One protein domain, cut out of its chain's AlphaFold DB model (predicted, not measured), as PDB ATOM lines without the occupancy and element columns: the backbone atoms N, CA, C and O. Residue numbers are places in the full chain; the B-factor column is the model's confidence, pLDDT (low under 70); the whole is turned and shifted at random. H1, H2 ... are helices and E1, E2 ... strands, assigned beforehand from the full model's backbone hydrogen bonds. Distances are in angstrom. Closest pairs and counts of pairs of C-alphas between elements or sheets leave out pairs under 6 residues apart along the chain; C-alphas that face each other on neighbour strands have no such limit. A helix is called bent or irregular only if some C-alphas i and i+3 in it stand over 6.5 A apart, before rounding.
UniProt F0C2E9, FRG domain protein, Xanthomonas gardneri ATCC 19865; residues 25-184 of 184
ATOM      1  N   ARG A  25     265.896 567.449 476.977       94.31
ATOM      2  CA  ARG A  25     267.353 567.608 476.876       94.31
ATOM      3  C   ARG A  25     267.788 568.301 475.583       94.31
ATOM      4  O   ARG A  25     268.988 568.383 475.329       94.31
ATOM      5  N   LEU A  26     266.827 568.736 474.772       95.25
ATOM      6  CA  LEU A  26     267.061 569.500 473.559       95.25
ATOM      7  C   LEU A  26     267.156 570.981 473.901       95.25
ATOM      8  O   LEU A  26     266.335 571.517 474.648       95.25
ATOM      9  N   LEU A  27     268.143 571.632 473.305       95.56
ATOM     10  CA  LEU A  27     268.211 573.077 473.207       95.56
ATOM     11  C   LEU A  27     268.067 573.453 471.733       95.56
ATOM     12  O   LEU A  27     268.772 572.909 470.879       95.56
ATOM     13  N   ASP A  28     267.134 574.358 471.462       94.44
ATOM     14  CA  ASP A  28     266.814 574.819 470.117       94.44
ATOM     15  C   ASP A  28     267.842 575.861 469.648       94.44
ATOM     16  O   ASP A  28     268.181 576.797 470.374       94.44
ATOM     17  N   TRP A  29     268.309 575.709 468.412       97.00
ATOM     18  CA  TRP A  29     269.162 576.648 467.686       97.00
ATOM     19  C   TRP A  29     268.503 577.014 466.354       97.00
ATOM     20  O   TRP A  29     267.629 576.302 465.862       97.00
ATOM     21  N   SER A  30     268.925 578.123 465.749       96.75
ATOM     22  CA  SER A  30     268.508 578.498 464.396       96.75
ATOM     23  C   SER A  30     269.722 578.728 463.513       96.75
ATOM     24  O   SER A  30     270.699 579.353 463.926       96.75
ATOM     25  N   GLU A  31     269.633 578.276 462.265       96.50
ATOM     26  CA  GLU A  31     270.590 578.638 461.215       96.50
ATOM     27  C   GLU A  31     270.452 580.107 460.774       96.50
ATOM     28  O   GLU A  31     271.337 580.632 460.100       96.50
ATOM     29  N   SER A  32     269.353 580.783 461.132       97.06
ATOM     30  CA  SER A  32     269.127 582.184 460.782       97.06
ATOM     31  C   SER A  32     269.484 583.116 461.941       97.06
ATOM     32  O   SER A  32     268.817 583.090 462.981       97.06
ATOM     33  N   PRO A  33     270.452 584.032 461.764       96.50
ATOM     34  CA  PRO A  33     270.784 585.011 462.794       96.50
ATOM     35  C   PRO A  33     269.622 585.969 463.092       96.50
ATOM     36  O   PRO A  33     269.510 586.438 464.220       96.50
ATOM     37  N   LEU A  34     268.730 586.234 462.127       97.31
ATOM     38  CA  LEU A  34     267.554 587.088 462.344       97.31
ATOM     39  C   LEU A  34     266.505 586.407 463.229       97.31
ATOM     40  O   LEU A  34     265.903 587.060 464.076       97.31
ATOM     41  N   ILE A  35     266.317 585.097 463.065       97.69
ATOM     42  CA  ILE A  35     265.395 584.316 463.899       97.69
ATOM     43  C   ILE A  35     265.948 584.208 465.321       97.69
ATOM     44  O   ILE A  35     265.229 584.456 466.284       97.69
ATOM     45  N   SER A  36     267.243 583.918 465.465       97.81
ATOM     46  CA  SER A  36     267.905 583.916 466.774       97.81
ATOM     47  C   SER A  36     267.847 585.291 467.448       97.81
ATOM     48  O   SER A  36     267.589 585.372 468.647       97.81
ATOM     49  N   MET A  37     268.029 586.377 466.688       98.06
ATOM     50  CA  MET A  37     267.891 587.739 467.206       98.06
ATOM     51  C   MET A  37     266.462 588.018 467.677       98.06
ATOM     52  O   MET A  37     266.297 588.596 468.745       98.06
ATOM     53  N   TYR A  38     265.440 587.574 466.931       97.75
ATOM     54  CA  TYR A  38     264.039 587.704 467.343       97.75
ATOM     55  C   TYR A  38     263.819 587.105 468.735       97.75
ATOM     56  O   TYR A  38     263.341 587.806 469.622       97.75
ATOM     57  N   PHE A  39     264.250 585.861 468.962       96.94
ATOM     58  CA  PHE A  39     264.125 585.220 470.275       96.94
ATOM     59  C   PHE A  39     264.969 585.898 471.360       96.94
ATOM     60  O   PHE A  39     264.569 585.935 472.518       96.94
ATOM     61  N   ALA A  40     266.123 586.467 471.005       97.31
ATOM     62  CA  ALA A  40     266.969 587.170 471.964       97.31
ATOM     63  C   ALA A  40     266.341 588.480 472.476       97.31
ATOM     64  O   ALA A  40     266.690 588.924 473.571       97.31
ATOM     65  N   VAL A  41     265.449 589.111 471.703       97.38
ATOM     66  CA  VAL A  41     264.860 590.417 472.050       97.38
ATOM     67  C   VAL A  41     263.341 590.400 472.224       97.38
ATOM     68  O   VAL A  41     262.784 591.437 472.568       97.38
ATOM     69  N   GLU A  42     262.647 589.275 472.021       94.88
ATOM     70  CA  GLU A  42     261.173 589.229 472.063       94.88
ATOM     71  C   GLU A  42     260.575 589.655 473.415       94.88
ATOM     72  O   GLU A  42     259.476 590.203 473.454       94.88
ATOM     73  N   ASP A  43     261.316 589.471 474.511       93.06
ATOM     74  CA  ASP A  43     260.905 589.813 475.876       93.06
ATOM     75  C   ASP A  43     261.353 591.216 476.324       93.06
ATOM     76  O   ASP A  43     261.382 591.517 477.523       93.06
ATOM     77  N   TRP A  44     261.716 592.093 475.379       94.62
ATOM     78  CA  TRP A  44     262.262 593.420 475.682       94.62
ATOM     79  C   TRP A  44     261.355 594.253 476.594       94.62
ATOM     80  O   TRP A  44     261.866 594.950 477.469       94.62
ATOM     81  N   ALA A  45     260.033 594.144 476.428       93.25
ATOM     82  CA  ALA A  45     259.051 594.862 477.236       93.25
ATOM     83  C   ALA A  45     258.940 594.299 478.666       93.25
ATOM     84  O   ALA A  45     258.772 595.062 479.616       93.25
ATOM     85  N   ASP A  46     259.090 592.981 478.832       95.06
ATOM     86  CA  ASP A  46     259.022 592.308 480.135       95.06
ATOM     87  C   ASP A  46     260.331 592.458 480.930       95.06
ATOM     88  O   ASP A  46     260.331 592.457 482.165       95.06
ATOM     89  N   LYS A  47     261.467 592.598 480.231       93.00
ATOM     90  CA  LYS A  47     262.814 592.710 480.818       93.00
ATOM     91  C   LYS A  47     263.598 593.904 480.246       93.00
ATOM     92  O   LYS A  47     264.664 593.704 479.656       93.00
ATOM     93  N   PRO A  48     263.147 595.156 480.443       92.38
ATOM     94  CA  PRO A  48     263.714 596.325 479.758       92.38
ATOM     95  C   PRO A  48     265.135 596.697 480.203       92.38
ATOM     96  O   PRO A  48     265.865 597.317 479.442       92.38
ATOM     97  N   ASN A  49     265.554 596.299 481.409       96.25
ATOM     98  CA  ASN A  49     266.844 596.685 482.005       96.25
ATOM     99  C   ASN A  49     267.855 595.527 482.073       96.25
ATOM    100  O   ASN A  49     268.769 595.546 482.894       96.25
ATOM    101  N   ILE A  50     267.647 594.478 481.272       96.75
ATOM    102  CA  ILE A  50     268.508 593.290 481.245       96.75
ATOM    103  C   ILE A  50     269.038 593.113 479.828       96.75
ATOM    104  O   ILE A  50     268.254 592.985 478.881       96.75
ATOM    105  N   ASP A  51     270.365 593.120 479.694       97.94
ATOM    106  CA  ASP A  51     271.037 592.852 478.425       97.94
ATOM    107  C   ASP A  51     270.684 591.442 477.939       97.94
ATOM    108  O   ASP A  51     270.597 590.494 478.723       97.94
ATOM    109  N   ALA A  52     270.489 591.307 476.634       97.50
ATOM    110  CA  ALA A  52     270.299 590.016 475.994       97.50
ATOM    111  C   ALA A  52     271.629 589.496 475.435       97.50
ATOM    112  O   ALA A  52     272.663 590.171 475.468       97.50
ATOM    113  N   ALA A  53     271.620 588.270 474.920       97.19
ATOM    114  CA  ALA A  53     272.774 587.701 474.247       97.19
ATOM    115  C   ALA A  53     272.349 586.922 473.007       97.19
ATOM    116  O   ALA A  53     271.382 586.166 473.043       97.19
ATOM    117  N   LEU A  54     273.126 587.075 471.939       97.81
ATOM    118  CA  LEU A  54     273.078 586.222 470.765       97.81
ATOM    119  C   LEU A  54     274.282 585.283 470.804       97.81
ATOM    120  O   LEU A  54     275.429 585.732 470.856       97.81
ATOM    121  N   TRP A  55     274.020 583.983 470.771       98.00
ATOM    122  CA  TRP A  55     275.056 582.959 470.721       98.00
ATOM    123  C   TRP A  55     275.232 582.446 469.296       98.00
ATOM    124  O   TRP A  55     274.258 582.175 468.596       98.00
ATOM    125  N   CYS A  56     276.484 582.301 468.879       98.12
ATOM    126  CA  CYS A  56     276.872 581.635 467.646       98.12
ATOM    127  C   CYS A  56     277.584 580.330 468.005       98.12
ATOM    128  O   CYS A  56     278.432 580.324 468.896       98.12
ATOM    129  N   LEU A  57     277.219 579.245 467.325       98.12
ATOM    130  CA  LEU A  57     277.755 577.906 467.536       98.12
ATOM    131  C   LEU A  57     278.442 577.434 466.253       98.12
ATOM    132  O   LEU A  57     277.846 577.482 465.179       98.12
ATOM    133  N   TRP A  58     279.665 576.928 466.382       97.25
ATOM    134  CA  TRP A  58     280.339 576.133 465.358       97.25
ATOM    135  C   TRP A  58     280.086 574.645 465.653       97.25
ATOM    136  O   TRP A  58     280.807 574.049 466.458       97.25
ATOM    137  N   PRO A  59     279.052 574.028 465.045       96.50
ATOM    138  CA  PRO A  59     278.561 572.708 465.450       96.50
ATOM    139  C   PRO A  59     279.603 571.602 465.276       96.50
ATOM    140  O   PRO A  59     279.745 570.753 466.151       96.50
ATOM    141  N   THR A  60     280.389 571.642 464.196       95.25
ATOM    142  CA  THR A  60     281.467 570.673 463.965       95.25
ATOM    143  C   THR A  60     282.527 570.743 465.065       95.25
ATOM    144  O   THR A  60     282.950 569.703 465.560       95.25
ATOM    145  N   SER A  61     282.921 571.944 465.499       95.94
ATOM    146  CA  SER A  61     283.905 572.112 466.574       95.94
ATOM    147  C   SER A  61     283.370 571.591 467.915       95.94
ATOM    148  O   SER A  61     284.091 570.899 468.632       95.94
ATOM    149  N   LEU A  62     282.086 571.834 468.233       97.50
ATOM    150  CA  LEU A  62     281.446 571.256 469.427       97.50
ATOM    151  C   LEU A  62     281.479 569.723 469.375       97.50
ATOM    152  O   LEU A  62     281.845 569.073 470.352       97.50
ATOM    153  N   ASN A  63     281.121 569.147 468.228       96.62
ATOM    154  CA  ASN A  63     281.060 567.700 468.045       96.62
ATOM    155  C   ASN A  63     282.441 567.047 468.128       96.62
ATOM    156  O   ASN A  63     282.588 566.025 468.798       96.62
ATOM    157  N   GLN A  64     283.471 567.676 467.560       94.38
ATOM    158  CA  GLN A  64     284.861 567.243 467.718       94.38
ATOM    159  C   GLN A  64     285.281 567.242 469.193       94.38
ATOM    160  O   GLN A  64     285.815 566.243 469.677       94.38
ATOM    161  N   ASN A  65     284.952 568.303 469.938       95.50
ATOM    162  CA  ASN A  65     285.189 568.380 471.382       95.50
ATOM    163  C   ASN A  65     284.402 567.321 472.182       95.50
ATOM    164  O   ASN A  65     284.821 566.916 473.270       95.50
ATOM    165  N   ALA A  66     283.289 566.828 471.638       95.06
ATOM    166  CA  ALA A  66     282.504 565.725 472.184       95.06
ATOM    167  C   ALA A  66     282.957 564.329 471.702       95.06
ATOM    168  O   ALA A  66     282.360 563.330 472.103       95.06
ATOM    169  N   ASN A  67     284.038 564.238 470.918       92.25
ATOM    170  CA  ASN A  67     284.548 563.021 470.269       92.25
ATOM    171  C   ASN A  67     283.610 562.400 469.215       92.25
ATOM    172  O   ASN A  67     283.716 561.209 468.927       92.25
ATOM    173  N   ILE A  68     282.733 563.200 468.609       90.44
ATOM    174  CA  ILE A  68     282.029 562.847 467.373       90.44
ATOM    175  C   ILE A  68     282.874 563.362 466.208       90.44
ATOM    176  O   ILE A  68     282.880 564.553 465.898       90.44
ATOM    177  N   VAL A  69     283.635 562.455 465.596       83.69
ATOM    178  CA  VAL A  69     284.521 562.754 464.466       83.69
ATOM    179  C   VAL A  69     284.293 561.720 463.375       83.69
ATOM    180  O   VAL A  69     284.609 560.544 463.558       83.69
ATOM    181  N   ASP A  70     283.795 562.170 462.227       83.81
ATOM    182  CA  ASP A  70     283.713 561.340 461.032       83.81
ATOM    183  C   ASP A  70     285.073 561.326 460.308       83.81
ATOM    184  O   ASP A  70     285.754 562.347 460.177       83.81
ATOM    185  N   LYS A  71     285.516 560.140 459.874       79.94
ATOM    186  CA  LYS A  71     286.837 559.952 459.239       79.94
ATOM    187  C   LYS A  71     286.856 560.315 457.752       79.94
ATOM    188  O   LYS A  71     287.932 560.371 457.161       79.94
ATOM    189  N   VAL A  72     285.688 560.490 457.149       80.44
ATOM    190  CA  VAL A  72     285.462 560.714 455.720       80.44
ATOM    191  C   VAL A  72     284.968 562.142 455.481       80.44
ATOM    192  O   VAL A  72     285.443 562.804 454.559       80.44
ATOM    193  N   GLU A  73     284.075 562.646 456.332       83.00
ATOM    194  CA  GLU A  73     283.451 563.960 456.226       83.00
ATOM    195  C   GLU A  73     283.916 564.901 457.353       83.00
ATOM    196  O   GLU A  73     283.398 564.913 458.467       83.00
ATOM    197  N   GLY A  74     284.892 565.765 457.051       76.12
ATOM    198  CA  GLY A  74     285.514 566.650 458.050       76.12
ATOM    199  C   GLY A  74     284.589 567.696 458.699       76.12
ATOM    200  O   GLY A  74     284.968 568.287 459.710       76.12
ATOM    201  N   HIS A  75     283.393 567.920 458.145       84.50
ATOM    202  CA  HIS A  75     282.382 568.848 458.668       84.50
ATOM    203  C   HIS A  75     281.070 568.160 459.058       84.50
ATOM    204  O   HIS A  75     280.039 568.823 459.155       84.50
ATOM    205  N   TYR A  76     281.120 566.852 459.306       89.38
ATOM    206  CA  TYR A  76     279.952 566.056 459.645       89.38
ATOM    207  C   TYR A  76     279.212 566.591 460.880       89.38
ATOM    208  O   TYR A  76     279.812 566.952 461.901       89.38
ATOM    209  N   ILE A  77     277.887 566.627 460.775       94.38
ATOM    210  CA  ILE A  77     276.970 566.896 461.877       94.38
ATOM    211  C   ILE A  77     275.952 565.754 461.862       94.38
ATOM    212  O   ILE A  77     275.247 565.619 460.859       94.38
ATOM    213  N   PRO A  78     275.856 564.952 462.935       94.81
ATOM    214  CA  PRO A  78     274.938 563.833 462.971       94.81
ATOM    215  C   PRO A  78     273.490 564.308 462.949       94.81
ATOM    216  O   PRO A  78     273.142 565.407 463.396       94.81
ATOM    217  N   SER A  79     272.646 563.442 462.422       93.75
ATOM    218  CA  SER A  79     271.201 563.488 462.537       93.75
ATOM    219  C   SER A  79     270.727 562.606 463.695       93.75
ATOM    220  O   SER A  79     271.480 561.801 464.244       93.75
ATOM    221  N   PHE A  80     269.461 562.737 464.092       92.19
ATOM    222  CA  PHE A  80     268.889 561.912 465.164       92.19
ATOM    223  C   PHE A  80     268.737 560.434 464.781       92.19
ATOM    224  O   PHE A  80     268.500 559.592 465.648       92.19
ATOM    225  N   GLU A  81     268.846 560.129 463.494       90.75
ATOM    226  CA  GLU A  81     268.814 558.788 462.932       90.75
ATOM    227  C   GLU A  81     270.187 558.089 462.961       90.75
ATOM    228  O   GLU A  81     270.234 556.871 462.791       90.75
ATOM    229  N   ASP A  82     271.272 558.828 463.217       92.31
ATOM    230  CA  ASP A  82     272.642 558.308 463.193       92.31
ATOM    231  C   ASP A  82     273.045 557.605 464.507       92.31
ATOM    232  O   ASP A  82     272.559 557.913 465.605       92.31
ATOM    233  N   ASP A  83     273.952 556.630 464.403       91.88
ATOM    234  CA  ASP A  83     274.339 555.743 465.509       91.88
ATOM    235  C   ASP A  83     275.030 556.496 466.662       91.88
ATOM    236  O   ASP A  83     274.886 556.138 467.836       91.88
ATOM    237  N   GLU A  84     275.728 557.586 466.351       92.06
ATOM    238  CA  GLU A  84     276.396 558.485 467.292       92.06
ATOM    239  C   GLU A  84     275.421 559.068 468.325       92.06
ATOM    240  O   GLU A  84     275.797 559.349 469.469       92.06
ATOM    241  N   LEU A  85     274.149 559.221 467.946       94.25
ATOM    242  CA  LEU A  85     273.099 559.802 468.777       94.25
ATOM    243  C   LEU A  85     272.355 558.755 469.619       94.25
ATOM    244  O   LEU A  85     271.652 559.128 470.560       94.25
ATOM    245  N   GLN A  86     272.571 557.451 469.403       92.94
ATOM    246  CA  GLN A  86     271.898 556.382 470.161       92.94
ATOM    247  C   GLN A  86     272.130 556.479 471.674       92.94
ATOM    248  O   GLN A  86     271.233 556.177 472.472       92.94
ATOM    249  N   GLY A  87     273.307 556.958 472.090       92.81
ATOM    250  CA  GLY A  87     273.633 557.197 473.500       92.81
ATOM    251  C   GLY A  87     272.751 558.257 474.171       92.81
ATOM    252  O   GLY A  87     272.555 558.208 475.382       92.81
ATOM    253  N   TYR A  88     272.165 559.176 473.400       94.62
ATOM    254  CA  TYR A  88     271.364 560.298 473.901       94.62
ATOM    255  C   TYR A  88     269.860 560.002 473.965       94.62
ATOM    256  O   TYR A  88     269.090 560.847 474.429       94.62
ATOM    257  N   THR A  89     269.422 558.817 473.529       93.88
ATOM    258  CA  THR A  89     268.012 558.416 473.621       93.88
ATOM    259  C   THR A  89     267.562 558.288 475.077       93.88
ATOM    260  O   THR A  89     268.346 558.008 475.990       93.88
ATOM    261  N   VAL A  90     266.259 558.458 475.319       90.44
ATOM    262  CA  VAL A  90     265.684 558.321 476.668       90.44
ATOM    263  C   VAL A  90     265.885 556.900 477.201       90.44
ATOM    264  O   VAL A  90     266.122 556.722 478.398       90.44
ATOM    265  N   ASP A  91     265.830 555.898 476.324       91.31
ATOM    266  CA  ASP A  91     266.031 554.496 476.682       91.31
ATOM    267  C   ASP A  91     267.476 554.217 477.117       91.31
ATOM    268  O   ASP A  91     267.684 553.667 478.203       91.31
ATOM    269  N   SER A  92     268.472 554.685 476.354       92.00
ATOM    270  CA  SER A  92     269.895 554.589 476.722       92.00
ATOM    271  C   SER A  92     270.186 555.262 478.062       92.00
ATOM    272  O   SER A  92     270.835 554.680 478.934       92.00
ATOM    273  N   LEU A  93     269.633 556.459 478.278       89.94
ATOM    274  CA  LEU A  93     269.807 557.217 479.519       89.94
ATOM    275  C   LEU A  93     269.190 556.525 480.742       89.94
ATOM    276  O   LEU A  93     269.713 556.652 481.851       89.94
ATOM    277  N   ARG A  94     268.079 555.801 480.561       88.25
ATOM    278  CA  ARG A  94     267.437 555.017 481.630       88.25
ATOM    279  C   ARG A  94     268.225 553.757 481.969       88.25
ATOM    280  O   ARG A  94     268.300 553.395 483.140       88.25
ATOM    281  N   GLN A  95     268.787 553.093 480.963       88.88
ATOM    282  CA  GLN A  95     269.538 551.849 481.143       88.88
ATOM    283  C   GLN A  95     270.950 552.096 481.684       88.88
ATOM    284  O   GLN A  95     271.439 551.313 482.499       88.88
ATOM    285  N   ASN A  96     271.600 553.190 481.272       83.56
ATOM    286  CA  ASN A  96     272.976 553.499 481.636       83.56
ATOM    287  C   ASN A  96     273.112 554.890 482.269       83.56
ATOM    288  O   ASN A  96     273.509 555.869 481.640       83.56
ATOM    289  N   THR A  97     272.834 554.958 483.568       83.19
ATOM    290  CA  THR A  97     272.904 556.206 484.344       83.19
ATOM    291  C   THR A  97     274.324 556.636 484.706       83.19
ATOM    292  O   THR A  97     274.520 557.771 485.131       83.19
ATOM    293  N   ARG A  98     275.318 555.748 484.555       88.06
ATOM    294  CA  ARG A  98     276.725 556.028 484.892       88.06
ATOM    295  C   ARG A  98     277.487 556.699 483.755       88.06
ATOM    296  O   ARG A  98     278.520 557.308 484.010       88.06
ATOM    297  N   LEU A  99     277.016 556.547 482.519       90.56
ATOM    298  CA  LEU A  99     277.638 557.176 481.365       90.56
ATOM    299  C   LEU A  99     277.323 558.676 481.344       90.56
ATOM    300  O   LEU A  99     276.181 559.104 481.530       90.56
ATOM    301  N   GLU A 100     278.347 559.476 481.070       93.12
ATOM    302  CA  GLU A 100     278.260 560.925 480.949       93.12
ATOM    303  C   GLU A 100     278.955 561.375 479.663       93.12
ATOM    304  O   GLU A 100     280.180 561.442 479.600       93.12
ATOM    305  N   LEU A 101     278.163 561.678 478.632       95.31
ATOM    306  CA  LEU A 101     278.651 562.231 477.369       95.31
ATOM    307  C   LEU A 101     278.558 563.762 477.366       95.31
ATOM    308  O   LEU A 101     277.785 564.350 478.125       95.31
ATOM    309  N   PHE A 102     279.348 564.416 476.519       97.00
ATOM    310  CA  PHE A 102     279.241 565.861 476.308       97.00
ATOM    311  C   PHE A 102     277.976 566.218 475.507       97.00
ATOM    312  O   PHE A 102     277.437 565.357 474.817       97.00
ATOM    313  N   PRO A 103     277.462 567.455 475.589       97.44
ATOM    314  CA  PRO A 103     276.464 567.945 474.645       97.44
ATOM    315  C   PRO A 103     276.988 567.893 473.206       97.44
ATOM    316  O   PRO A 103     278.173 568.133 472.981       97.44
ATOM    317  N   VAL A 104     276.106 567.605 472.250       97.44
ATOM    318  CA  VAL A 104     276.449 567.515 470.818       97.44
ATOM    319  C   VAL A 104     275.460 568.313 469.985       97.44
ATOM    320  O   VAL A 104     274.279 568.379 470.325       97.44
ATOM    321  N   ALA A 105     275.941 568.926 468.906       97.75
ATOM    322  CA  ALA A 105     275.117 569.530 467.871       97.75
ATOM    323  C   ALA A 105     274.603 568.455 466.912       97.75
ATOM    324  O   ALA A 105     275.348 567.570 466.492       97.75
ATOM    325  N   THR A 106     273.333 568.559 466.547       96.19
ATOM    326  CA  THR A 106     272.642 567.592 465.699       96.19
ATOM    327  C   THR A 106     271.597 568.294 464.843       96.19
ATOM    328  O   THR A 106     270.984 569.290 465.244       96.19
ATOM    329  N   ILE A 107     271.373 567.760 463.651       92.75
ATOM    330  CA  ILE A 107     270.297 568.202 462.763       92.75
ATOM    331  C   ILE A 107     269.103 567.260 462.888       92.75
ATOM    332  O   ILE A 107     269.256 566.089 463.217       92.75
ATOM    333  N   ALA A 108     267.901 567.770 462.642       85.06
ATOM    334  CA  ALA A 108     266.711 566.941 462.503       85.06
ATOM    335  C   ALA A 108     266.163 567.074 461.088       85.06
ATOM    336  O   ALA A 108     266.252 568.139 460.465       85.06
ATOM    337  N   THR A 109     265.510 566.021 460.607       77.56
ATOM    338  CA  THR A 109     264.629 566.135 459.451       77.56
ATOM    339  C   THR A 109     263.576 567.208 459.737       77.56
ATOM    340  O   THR A 109     262.848 567.155 460.728       77.56
ATOM    341  N   ARG A 110     263.479 568.218 458.863       74.06
ATOM    342  CA  ARG A 110     262.527 569.335 459.007       74.06
ATOM    343  C   ARG A 110     261.107 568.898 458.638       74.06
ATOM    344  O   ARG A 110     260.517 569.393 457.684       74.06
ATOM    345  N   ASN A 111     260.563 567.949 459.386       75.12
ATOM    346  CA  ASN A 111     259.271 567.302 459.147       75.12
ATOM    347  C   ASN A 111     258.062 568.127 459.633       75.12
ATOM    348  O   ASN A 111     256.918 567.710 459.471       75.12
ATOM    349  N   ASN A 112     258.304 569.308 460.205       80.25
ATOM    350  CA  ASN A 112     257.282 570.179 460.766       80.25
ATOM    351  C   ASN A 112     257.472 571.629 460.295       80.25
ATOM    352  O   ASN A 112     258.582 572.165 460.331       80.25
ATOM    353  N   ALA A 113     256.363 572.279 459.930       85.31
ATOM    354  CA  ALA A 113     256.292 573.685 459.545       85.31
ATOM    355  C   ALA A 113     256.940 574.637 460.565       85.31
ATOM    356  O   ALA A 113     257.555 575.614 460.154       85.31
ATOM    357  N   ARG A 114     256.861 574.359 461.876       87.88
ATOM    358  CA  ARG A 114     257.530 575.191 462.891       87.88
ATOM    359  C   ARG A 114     259.051 575.098 462.810       87.88
ATOM    360  O   ARG A 114     259.708 576.130 462.769       87.88
ATOM    361  N   ILE A 115     259.607 573.887 462.733       87.19
ATOM    362  CA  ILE A 115     261.062 573.691 462.596       87.19
ATOM    363  C   ILE A 115     261.553 574.341 461.296       87.19
ATOM    364  O   ILE A 115     262.586 575.002 461.289       87.19
ATOM    365  N   GLN A 116     260.789 574.218 460.205       90.44
ATOM    366  CA  GLN A 116     261.105 574.881 458.936       90.44
ATOM    367  C   GLN A 116     261.089 576.409 459.058       90.44
ATOM    368  O   GLN A 116     262.061 577.055 458.677       90.44
ATOM    369  N   ALA A 117     260.015 576.978 459.614       92.38
ATOM    370  CA  ALA A 117     259.853 578.418 459.793       92.38
ATOM    371  C   ALA A 117     260.938 579.029 460.687       92.38
ATOM    372  O   ALA A 117     261.382 580.144 460.440       92.38
ATOM    373  N   GLN A 118     261.378 578.282 461.700       93.75
ATOM    374  CA  GLN A 118     262.417 578.702 462.640       93.75
ATOM    375  C   GLN A 118     263.836 578.383 462.146       93.75
ATOM    376  O   GLN A 118     264.800 578.740 462.818       93.75
ATOM    377  N   MET A 119     263.984 577.717 460.993       94.56
ATOM    378  CA  MET A 119     265.257 577.153 460.518       94.56
ATOM    379  C   MET A 119     265.980 576.371 461.629       94.56
ATOM    380  O   MET A 119     267.171 576.562 461.872       94.56
ATOM    381  N   GLY A 120     265.202 575.550 462.339       93.69
ATOM    382  CA  GLY A 120     265.585 574.933 463.601       93.69
ATOM    383  C   GLY A 120     266.629 573.831 463.449       93.69
ATOM    384  O   GLY A 120     266.481 572.926 462.623       93.69
ATOM    385  N   THR A 121     267.650 573.900 464.293       95.19
ATOM    386  CA  THR A 121     268.662 572.872 464.563       95.19
ATOM    387  C   THR A 121     268.790 572.700 466.076       95.19
ATOM    388  O   THR A 121     268.127 573.410 466.832       95.19
ATOM    389  N   PHE A 122     269.569 571.727 466.553       96.38
ATOM    390  CA  PHE A 122     269.530 571.372 467.971       96.38
ATOM    391  C   PHE A 122     270.910 571.066 468.534       96.38
ATOM    392  O   PHE A 122     271.803 570.581 467.842       96.38
ATOM    393  N   THR A 123     271.047 571.271 469.839       97.56
ATOM    394  CA  THR A 123     272.018 570.531 470.643       97.56
ATOM    395  C   THR A 123     271.279 569.614 471.603       97.56
ATOM    396  O   THR A 123     270.240 569.991 472.151       97.56
ATOM    397  N   ILE A 124     271.814 568.420 471.843       97.06
ATOM    398  CA  ILE A 124     271.250 567.457 472.789       97.06
ATOM    399  C   ILE A 124     272.223 567.185 473.936       97.06
ATOM    400  O   ILE A 124     273.413 566.951 473.734       97.06
ATOM    401  N   HIS A 125     271.707 567.233 475.165       96.19
ATOM    402  CA  HIS A 125     272.495 567.091 476.387       96.19
ATOM    403  C   HIS A 125     272.354 565.697 477.008       96.19
ATOM    404  O   HIS A 125     271.249 565.211 477.260       96.19
ATOM    405  N   HIS A 126     273.479 565.081 477.371       95.19
ATOM    406  CA  HIS A 126     273.496 563.847 478.159       95.19
ATOM    407  C   HIS A 126     273.415 564.141 479.672       95.19
ATOM    408  O   HIS A 126     273.077 565.237 480.116       95.19
ATOM    409  N   ASN A 127     273.701 563.146 480.510       92.81
ATOM    410  CA  ASN A 127     273.780 563.277 481.970       92.81
ATOM    411  C   ASN A 127     274.862 564.248 482.468       92.81
ATOM    412  O   ASN A 127     274.704 564.791 483.562       92.81
ATOM    413  N   LYS A 128     275.905 564.524 481.672       93.62
ATOM    414  CA  LYS A 128     276.939 565.494 482.036       93.62
ATOM    415  C   LYS A 128     276.360 566.908 482.033       93.62
ATOM    416  O   LYS A 128     276.051 567.462 480.979       93.62
ATOM    417  N   LYS A 129     276.224 567.505 483.217       92.25
ATOM    418  CA  LYS A 129     275.704 568.871 483.392       92.25
ATOM    419  C   LYS A 129     276.808 569.904 483.173       92.25
ATOM    420  O   LYS A 129     277.332 570.464 484.130       92.25
ATOM    421  N   ILE A 130     277.171 570.111 481.914       96.19
ATOM    422  CA  ILE A 130     278.152 571.107 481.484       96.19
ATOM    423  C   ILE A 130     277.478 572.125 480.561       96.19
ATOM    424  O   ILE A 130     276.595 571.759 479.778       96.19
ATOM    425  N   ALA A 131     277.862 573.394 480.692       96.75
ATOM    426  CA  ALA A 131     277.435 574.437 479.773       96.75
ATOM    427  C   ALA A 131     278.061 574.186 478.392       96.75
ATOM    428  O   ALA A 131     279.140 573.599 478.306       96.75
ATOM    429  N   ILE A 132     277.387 574.583 477.309       97.50
ATOM    430  CA  ILE A 132     277.892 574.306 475.956       97.50
ATOM    431  C   ILE A 132     279.230 575.007 475.774       97.50
ATOM    432  O   ILE A 132     280.174 574.382 475.317       97.50
ATOM    433  N   GLU A 133     279.345 576.259 476.203       97.19
ATOM    434  CA  GLU A 133     280.560 577.066 476.139       97.19
ATOM    435  C   GLU A 133     281.763 576.470 476.874       97.19
ATOM    436  O   GLU A 133     282.890 576.812 476.533       97.19
ATOM    437  N   ASP A 134     281.543 575.553 477.819       97.38
ATOM    438  CA  ASP A 134     282.591 574.926 478.628       97.38
ATOM    439  C   ASP A 134     283.047 573.559 478.088       97.38
ATOM    440  O   ASP A 134     283.851 572.863 478.710       97.38
ATOM    441  N   VAL A 135     282.519 573.126 476.940       97.06
ATOM    442  CA  VAL A 135     282.878 571.837 476.336       97.06
ATOM    443  C   VAL A 135     284.255 571.910 475.665       97.06
ATOM    444  O   VAL A 135     284.482 572.706 474.760       97.06
ATOM    445  N   GLY A 136     285.168 571.019 476.057       95.12
ATOM    446  CA  GLY A 136     286.461 570.849 475.389       95.12
ATOM    447  C   GLY A 136     287.358 572.084 475.478       95.12
ATOM    448  O   GLY A 136     287.712 572.513 476.571       95.12
ATOM    449  N   ASP A 137     287.774 572.604 474.323       95.38
ATOM    450  CA  ASP A 137     288.733 573.709 474.199       95.38
ATOM    451  C   ASP A 137     288.088 575.100 474.047       95.38
ATOM    452  O   ASP A 137     288.801 576.083 473.844       95.38
ATOM    453  N   HIS A 138     286.758 575.189 474.165       94.94
ATOM    454  CA  HIS A 138     285.975 576.427 474.048       94.94
ATOM    455  C   HIS A 138     286.001 577.091 472.653       94.94
ATOM    456  O   HIS A 138     285.553 578.229 472.504       94.94
ATOM    457  N   SER A 139     286.493 576.410 471.612       95.19
ATOM    458  CA  SER A 139     286.619 576.971 470.253       95.19
ATOM    459  C   SER A 139     285.301 577.065 469.472       95.19
ATOM    460  O   SER A 139     285.261 577.620 468.374       95.19
ATOM    461  N   HIS A 140     284.215 576.511 470.010       97.50
ATOM    462  CA  HIS A 140     282.978 576.254 469.277       97.50
ATOM    463  C   HIS A 140     281.847 577.243 469.558       97.50
ATOM    464  O   HIS A 140     280.787 577.093 468.959       97.50
ATOM    465  N   VAL A 141     282.042 578.279 470.381       97.50
ATOM    466  CA  VAL A 141     281.011 579.306 470.609       97.50
ATOM    467  C   VAL A 141     281.538 580.736 470.609       97.50
ATOM    468  O   VAL A 141     282.654 581.017 471.035       97.50
ATOM    469  N   ALA A 142     280.679 581.663 470.195       97.75
ATOM    470  CA  ALA A 142     280.849 583.093 470.419       97.75
ATOM    471  C   ALA A 142     279.577 583.693 471.025       97.75
ATOM    472  O   ALA A 142     278.463 583.334 470.643       97.75
ATOM    473  N   LYS A 143     279.750 584.635 471.958       97.75
ATOM    474  CA  LYS A 143     278.658 585.360 472.613       97.75
ATOM    475  C   LYS A 143     278.705 586.835 472.241       97.75
ATOM    476  O   LYS A 143     279.673 587.524 472.554       97.75
ATOM    477  N   TYR A 144     277.626 587.331 471.653       97.94
ATOM    478  CA  TYR A 144     277.417 588.747 471.379       97.94
ATOM    479  C   TYR A 144     276.426 589.304 472.392       97.94
ATOM    480  O   TYR A 144     275.297 588.824 472.489       97.94
ATOM    481  N   ILE A 145     276.843 590.302 473.166       98.31
ATOM    482  CA  ILE A 145     275.945 590.986 474.098       98.31
ATOM    483  C   ILE A 145     275.103 591.994 473.322       98.31
ATOM    484  O   ILE A 145     275.638 592.792 472.554       98.31
ATOM    485  N   ILE A 146     273.794 591.950 473.545       98.19
ATOM    486  CA  ILE A 146     272.830 592.911 473.019       98.19
ATOM    487  C   ILE A 146     272.473 593.846 474.176       98.19
ATOM    488  O   ILE A 146     271.783 593.416 475.108       98.19
ATOM    489  N   PRO A 147     272.931 595.109 474.150       98.25
ATOM    490  CA  PRO A 147     272.599 596.067 475.192       98.25
ATOM    491  C   PRO A 147     271.084 596.210 475.336       98.25
ATOM    492  O   PRO A 147     270.372 596.345 474.338       98.25
ATOM    493  N   HIS A 148     270.585 596.221 476.570       97.69
ATOM    494  CA  HIS A 148     269.151 596.312 476.856       97.69
ATOM    495  C   HIS A 148     268.490 597.518 476.171       97.69
ATOM    496  O   HIS A 148     267.400 597.389 475.618       97.69
ATOM    497  N   ALA A 149     269.198 598.651 476.117       97.88
ATOM    498  CA  ALA A 149     268.750 599.889 475.484       97.88
ATOM    499  C   ALA A 149     268.509 599.771 473.966       97.88
ATOM    500  O   ALA A 149     267.834 600.616 473.388       97.88
ATOM    501  N   SER A 150     269.052 598.742 473.308       97.75
ATOM    502  CA  SER A 150     268.885 598.512 471.867       97.75
ATOM    503  C   SER A 150     267.779 597.506 471.537       97.75
ATOM    504  O   SER A 150     267.406 597.393 470.371       97.75
ATOM    505  N   LYS A 151     267.250 596.767 472.523       97.81
ATOM    506  CA  LYS A 151     266.331 595.644 472.268       97.81
ATOM    507  C   LYS A 151     265.015 596.076 471.623       97.81
ATOM    508  O   LYS A 151     264.568 595.412 470.697       97.81
ATOM    509  N   GLU A 152     264.431 597.187 472.073       97.44
ATOM    510  CA  GLU A 152     263.177 597.714 471.513       97.44
ATOM    511  C   GLU A 152     263.338 598.085 470.031       97.44
ATOM    512  O   GLU A 152     262.564 597.637 469.188       97.44
ATOM    513  N   ALA A 153     264.393 598.836 469.696       97.81
ATOM    514  CA  ALA A 153     264.679 599.220 468.315       97.81
ATOM    515  C   ALA A 153     264.900 597.991 467.416       97.81
ATOM    516  O   ALA A 153     264.307 597.898 466.343       97.81
ATOM    517  N   LEU A 154     265.687 597.014 467.882       97.81
ATOM    518  CA  LEU A 154     265.920 595.762 467.158       97.81
ATOM    519  C   LEU A 154     264.629 594.962 466.958       97.81
ATOM    520  O   LEU A 154     264.423 594.401 465.884       97.81
ATOM    521  N   ALA A 155     263.752 594.909 467.961       96.81
ATOM    522  CA  ALA A 155     262.474 594.214 467.852       96.81
ATOM    523  C   ALA A 155     261.578 594.836 466.765       96.81
ATOM    524  O   ALA A 155     260.975 594.106 465.972       96.81
ATOM    525  N   GLU A 156     261.527 596.168 466.673       96.56
ATOM    526  CA  GLU A 156     260.780 596.862 465.616       96.56
ATOM    527  C   GLU A 156     261.419 596.675 464.228       96.56
ATOM    528  O   GLU A 156     260.710 596.413 463.254       96.56
ATOM    529  N   GLU A 157     262.750 596.713 464.115       97.75
ATOM    530  CA  GLU A 157     263.454 596.422 462.856       97.75
ATOM    531  C   GLU A 157     263.197 594.987 462.371       97.75
ATOM    532  O   GLU A 157     262.871 594.760 461.204       97.75
ATOM    533  N   LEU A 158     263.273 594.006 463.272       97.25
ATOM    534  CA  LEU A 158     262.978 592.604 462.979       97.25
ATOM    535  C   LEU A 158     261.540 592.416 462.489       97.25
ATOM    536  O   LEU A 158     261.301 591.693 461.518       97.25
ATOM    537  N   LYS A 159     260.587 593.115 463.107       95.31
ATOM    538  CA  LYS A 159     259.186 593.117 462.684       95.31
ATOM    539  C   LYS A 159     259.016 593.685 461.274       95.31
ATOM    540  O   LYS A 159     258.272 593.102 460.485       95.31
ATOM    541  N   LEU A 160     259.726 594.764 460.926       95.94
ATOM    542  CA  LEU A 160     259.744 595.315 459.561       95.94
ATOM    543  C   LEU A 160     260.328 594.327 458.542       95.94
ATOM    544  O   LEU A 160     259.860 594.267 457.407       95.94
ATOM    545  N   LEU A 161     261.298 593.509 458.958       96.19
ATOM    546  CA  LEU A 161     261.864 592.417 458.160       96.19
ATOM    547  C   LEU A 161     260.968 591.162 458.112       96.19
ATOM    548  O   LEU A 161     261.346 590.153 457.517       96.19
ATOM    549  N   GLY A 162     259.781 591.199 458.724       93.56
ATOM    550  CA  GLY A 162     258.827 590.089 458.728       93.56
ATOM    551  C   GLY A 162     259.136 588.989 459.748       93.56
ATOM    552  O   GLY A 162     258.491 587.936 459.721       93.56
ATOM    553  N   MET A 163     260.081 589.210 460.667       95.50
ATOM    554  CA  MET A 163     260.308 588.325 461.812       95.50
ATOM    555  C   MET A 163     259.230 588.618 462.853       95.50
ATOM    556  O   MET A 163     259.281 589.599 463.592       95.50
ATOM    557  N   THR A 164     258.188 587.795 462.860       91.19
ATOM    558  CA  THR A 164     257.020 587.973 463.719       91.19
ATOM    559  C   THR A 164     256.630 586.640 464.328       91.19
ATOM    560  O   THR A 164     256.927 585.573 463.788       91.19
ATOM    561  N   ARG A 165     255.855 586.685 465.413       90.19
ATOM    562  CA  ARG A 165     255.289 585.468 465.999       90.19
ATOM    563  C   ARG A 165     254.464 584.667 464.982       90.19
ATOM    564  O   ARG A 165     254.449 583.445 465.035       90.19
ATOM    565  N   PHE A 166     253.802 585.345 464.044       87.44
ATOM    566  CA  PHE A 166     253.021 584.692 462.994       87.44
ATOM    567  C   PHE A 166     253.901 583.914 462.006       87.44
ATOM    568  O   PHE A 166     253.560 582.788 461.654       87.44
ATOM    569  N   SER A 167     255.037 584.480 461.584       90.25
ATOM    570  CA  SER A 167     255.947 583.799 460.656       90.25
ATOM    571  C   SER A 167     256.705 582.647 461.315       90.25
ATOM    572  O   SER A 167     256.928 581.638 460.658       90.25
ATOM    573  N   LEU A 168     257.040 582.753 462.605       91.44
ATOM    574  CA  LEU A 168     257.833 581.746 463.326       91.44
ATOM    575  C   LEU A 168     257.008 580.640 463.993       91.44
ATOM    576  O   LEU A 168     257.549 579.582 464.317       91.44
ATOM    577  N   PHE A 169     255.708 580.856 464.202       90.00
ATOM    578  CA  PHE A 169     254.808 579.880 464.815       90.00
ATOM    579  C   PHE A 169     253.559 579.669 463.945       90.00
ATOM    580  O   PHE A 169     252.472 580.134 464.294       90.00
ATOM    581  N   PRO A 170     253.685 578.935 462.822       82.62
ATOM    582  CA  PRO A 170     252.614 578.774 461.828       82.62
ATOM    583  C   PRO A 170     251.461 577.862 462.285       82.62
ATOM    584  O   PRO A 170     250.498 577.631 461.556       82.62
ATOM    585  N   GLU A 171     251.553 577.290 463.482       83.38
ATOM    586  CA  GLU A 171     250.587 576.330 464.001       83.38
ATOM    587  C   GLU A 171     249.261 577.014 464.359       83.38
ATOM    588  O   GLU A 171     249.240 578.109 464.922       83.38
ATOM    589  N   LEU A 172     248.133 576.331 464.131       79.12
ATOM    590  CA  LEU A 172     246.795 576.876 464.415       79.12
ATOM    591  C   LEU A 172     246.621 577.348 465.866       79.12
ATOM    592  O   LEU A 172     245.938 578.339 466.113       79.12
ATOM    593  N   ALA A 173     247.253 576.664 466.826       76.12
ATOM    594  CA  ALA A 173     247.235 577.073 468.229       76.12
ATOM    595  C   ALA A 173     247.871 578.462 468.422       76.12
ATOM    596  O   ALA A 173     247.327 579.307 469.134       76.12
ATOM    597  N   SER A 174     248.983 578.713 467.734       78.81
ATOM    598  CA  SER A 174     249.699 579.985 467.767       78.81
ATOM    599  C   SER A 174     248.925 581.087 467.052       78.81
ATOM    600  O   SER A 174     248.816 582.180 467.607       78.81
ATOM    601  N   VAL A 175     248.299 580.788 465.908       79.25
ATOM    602  CA  VAL A 175     247.378 581.710 465.216       79.25
ATOM    603  C   VAL A 175     246.199 582.092 466.117       79.25
ATOM    604  O   VAL A 175     245.880 583.269 466.254       79.25
ATOM    605  N   GLY A 176     245.585 581.119 466.795       79.62
ATOM    606  CA  GLY A 176     244.482 581.374 467.723       79.62
ATOM    607  C   GLY A 176     244.872 582.266 468.906       79.62
ATOM    608  O   GLY A 176     244.075 583.102 469.324       79.62
ATOM    609  N   ALA A 177     246.093 582.119 469.433       79.44
ATOM    610  CA  ALA A 177     246.613 582.997 470.483       79.44
ATOM    611  C   ALA A 177     246.805 584.439 469.979       79.44
ATOM    612  O   ALA A 177     246.361 585.372 470.638       79.44
ATOM    613  N   ILE A 178     247.373 584.606 468.778       80.19
ATOM    614  CA  ILE A 178     247.574 585.922 468.147       80.19
ATOM    615  C   ILE A 178     246.234 586.642 467.951       80.19
ATOM    616  O   ILE A 178     246.098 587.798 468.339       80.19
ATOM    617  N   LEU A 179     245.220 585.956 467.410       82.00
ATOM    618  CA  LEU A 179     243.896 586.551 467.192       82.00
ATOM    619  C   LEU A 179     243.245 587.023 468.499       82.00
ATOM    620  O   LEU A 179     242.611 588.073 468.517       82.00
ATOM    621  N   LYS A 180     243.414 586.277 469.597       82.12
ATOM    622  CA  LYS A 180     242.880 586.678 470.907       82.12
ATOM    623  C   LYS A 180     243.524 587.953 471.435       82.12
ATOM    624  O   LYS A 180     242.819 588.756 472.036       82.12
ATOM    625  N   ASP A 181     244.825 588.128 471.236       78.38
ATOM    626  CA  ASP A 181     245.514 589.341 471.676       78.38
ATOM    627  C   ASP A 181     245.198 590.545 470.783       78.38
ATOM    628  O   ASP A 181     245.117 591.653 471.291       78.38
ATOM    629  N   MET A 182     244.916 590.338 469.491       78.81
ATOM    630  CA  MET A 182     244.456 591.409 468.590       78.81
ATOM    631  C   MET A 182     243.031 591.909 468.880       78.81
ATOM    632  O   MET A 182     242.664 592.990 468.431       78.81
ATOM    633  N   MET A 183     242.204 591.104 469.552       78.75
ATOM    634  CA  MET A 183     240.812 591.443 469.879       78.75
ATOM    635  C   MET A 183     240.646 592.110 471.256       78.75
ATOM    636  O   MET A 183     239.512 592.405 471.638       78.75
ATOM    637  N   LYS A 184     241.735 592.301 472.008       59.41
ATOM    638  CA  LYS A 184     241.755 593.066 473.264       59.41
ATOM    639  C   LYS A 184     242.076 594.528 472.984       59.41
ATOM    640  O   LYS A 184     241.490 595.371 473.695       59.41
TER     641      LYS A 184
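This is residues 25 to 184 of the 184 residues of the protein "FRG domain protein" of Xanthomonas gardneri ATCC 19865 (UniProt F0C2E9). Two small separate sheets, the three strands E1, E4 and E3 and the two-strand ribbon E2 and E5, make an elongated body with short helices round it. H1 packs on E2 and H6 on H1 at one end, H2, H3 and H4 lie towards the other end, and H7 leads to H8, whose residues 179 to 182 stick out with residues 183 and 184. The printed part has 160 residues with eight named helices and five named strands, in the order E1 H1 E2 H2 H3 H4 E3 H5 E4 E5 H6 H7 H8; both sheets are antiparallel and the class is mixed, helices and strands. It is only just compact, close to loose, with a radius of gyration of the C-alphas of 18.0 A and spans of 52 by 34 by 31 A.

E1, residues 26 to 30, is antiparallel to E4, residues 120 to 124, with N 29 and O 121 2.8 A apart. E4 is antiparallel to E3, residues 104 to 106, with N 106 and O 122 2.8 A apart. H1, residues 33 to 41, only grazes this sheet with residues 35 to 39. E2, residues 52 to 57, is antiparallel to E5, residues 141 to 146, with N 54 and O 144 2.8 A apart. The closest C-alphas of H1 and E2 are those of Ala 40 and Ala 52, 6.0 A apart. H2, residues 59 to 65, is on the three-strand sheet at a height of 6.2 A. H3, residues 83 to 88, and H5, residues 113 to 117, only graze that sheet. H4, residues 90 to 95, is close to H3 but not clearly touching, with the closest C-alphas, of Gln 86 and Ser 92, 7.1 A apart. H6, residues 148 to 160, touches H1 at a steep tilt of 51 degrees, opposite ways, closest at the C-alphas of Val 41 and Lys 151, 5.4 A apart. H7, residues 165 to 168, only just touches H5, with 3 pairs of C-alphas within 8 A, the closest being Ala 117 and Leu 168 at 5.3 A. H8, residues 172 to 182, only just touches H7, also with 3 pairs, the closest C-alphas being those of Phe 166 and Val 175, 6.8 A apart. Each O i to N i+4 pair is within hydrogen-bond range in H1, H2, H4, H5 and H8, against 7 of 9 in H6 and 0 of 2 in H3, where 2 of 3 O i to N i+3 pairs are; H7 is too short for an O i to N i+4 pair.

E1 begins at C-alpha 26 (267.061, 569.500, 473.559). E2 is 16.5 A long, E5 16.1 A, H6 19.7 A and H8 15.3 A, ending at C-alpha 182 (244.456, 591.409, 468.590). H6 is irregular, with C-alphas 149 and 152 7.2 A apart, and H3 only just so, with C-alphas 84 and 87 6.9 A apart.

The two C-alphas farthest apart, of Lys 71 and Lys 184, are 57.7 A apart. The printed part has no cut, and the links H2 to H3 and E4 to E5 are long, with 17 and 16 residues. Mean pLDDT of the printed part is 92.1, and residue 184 alone is under 70.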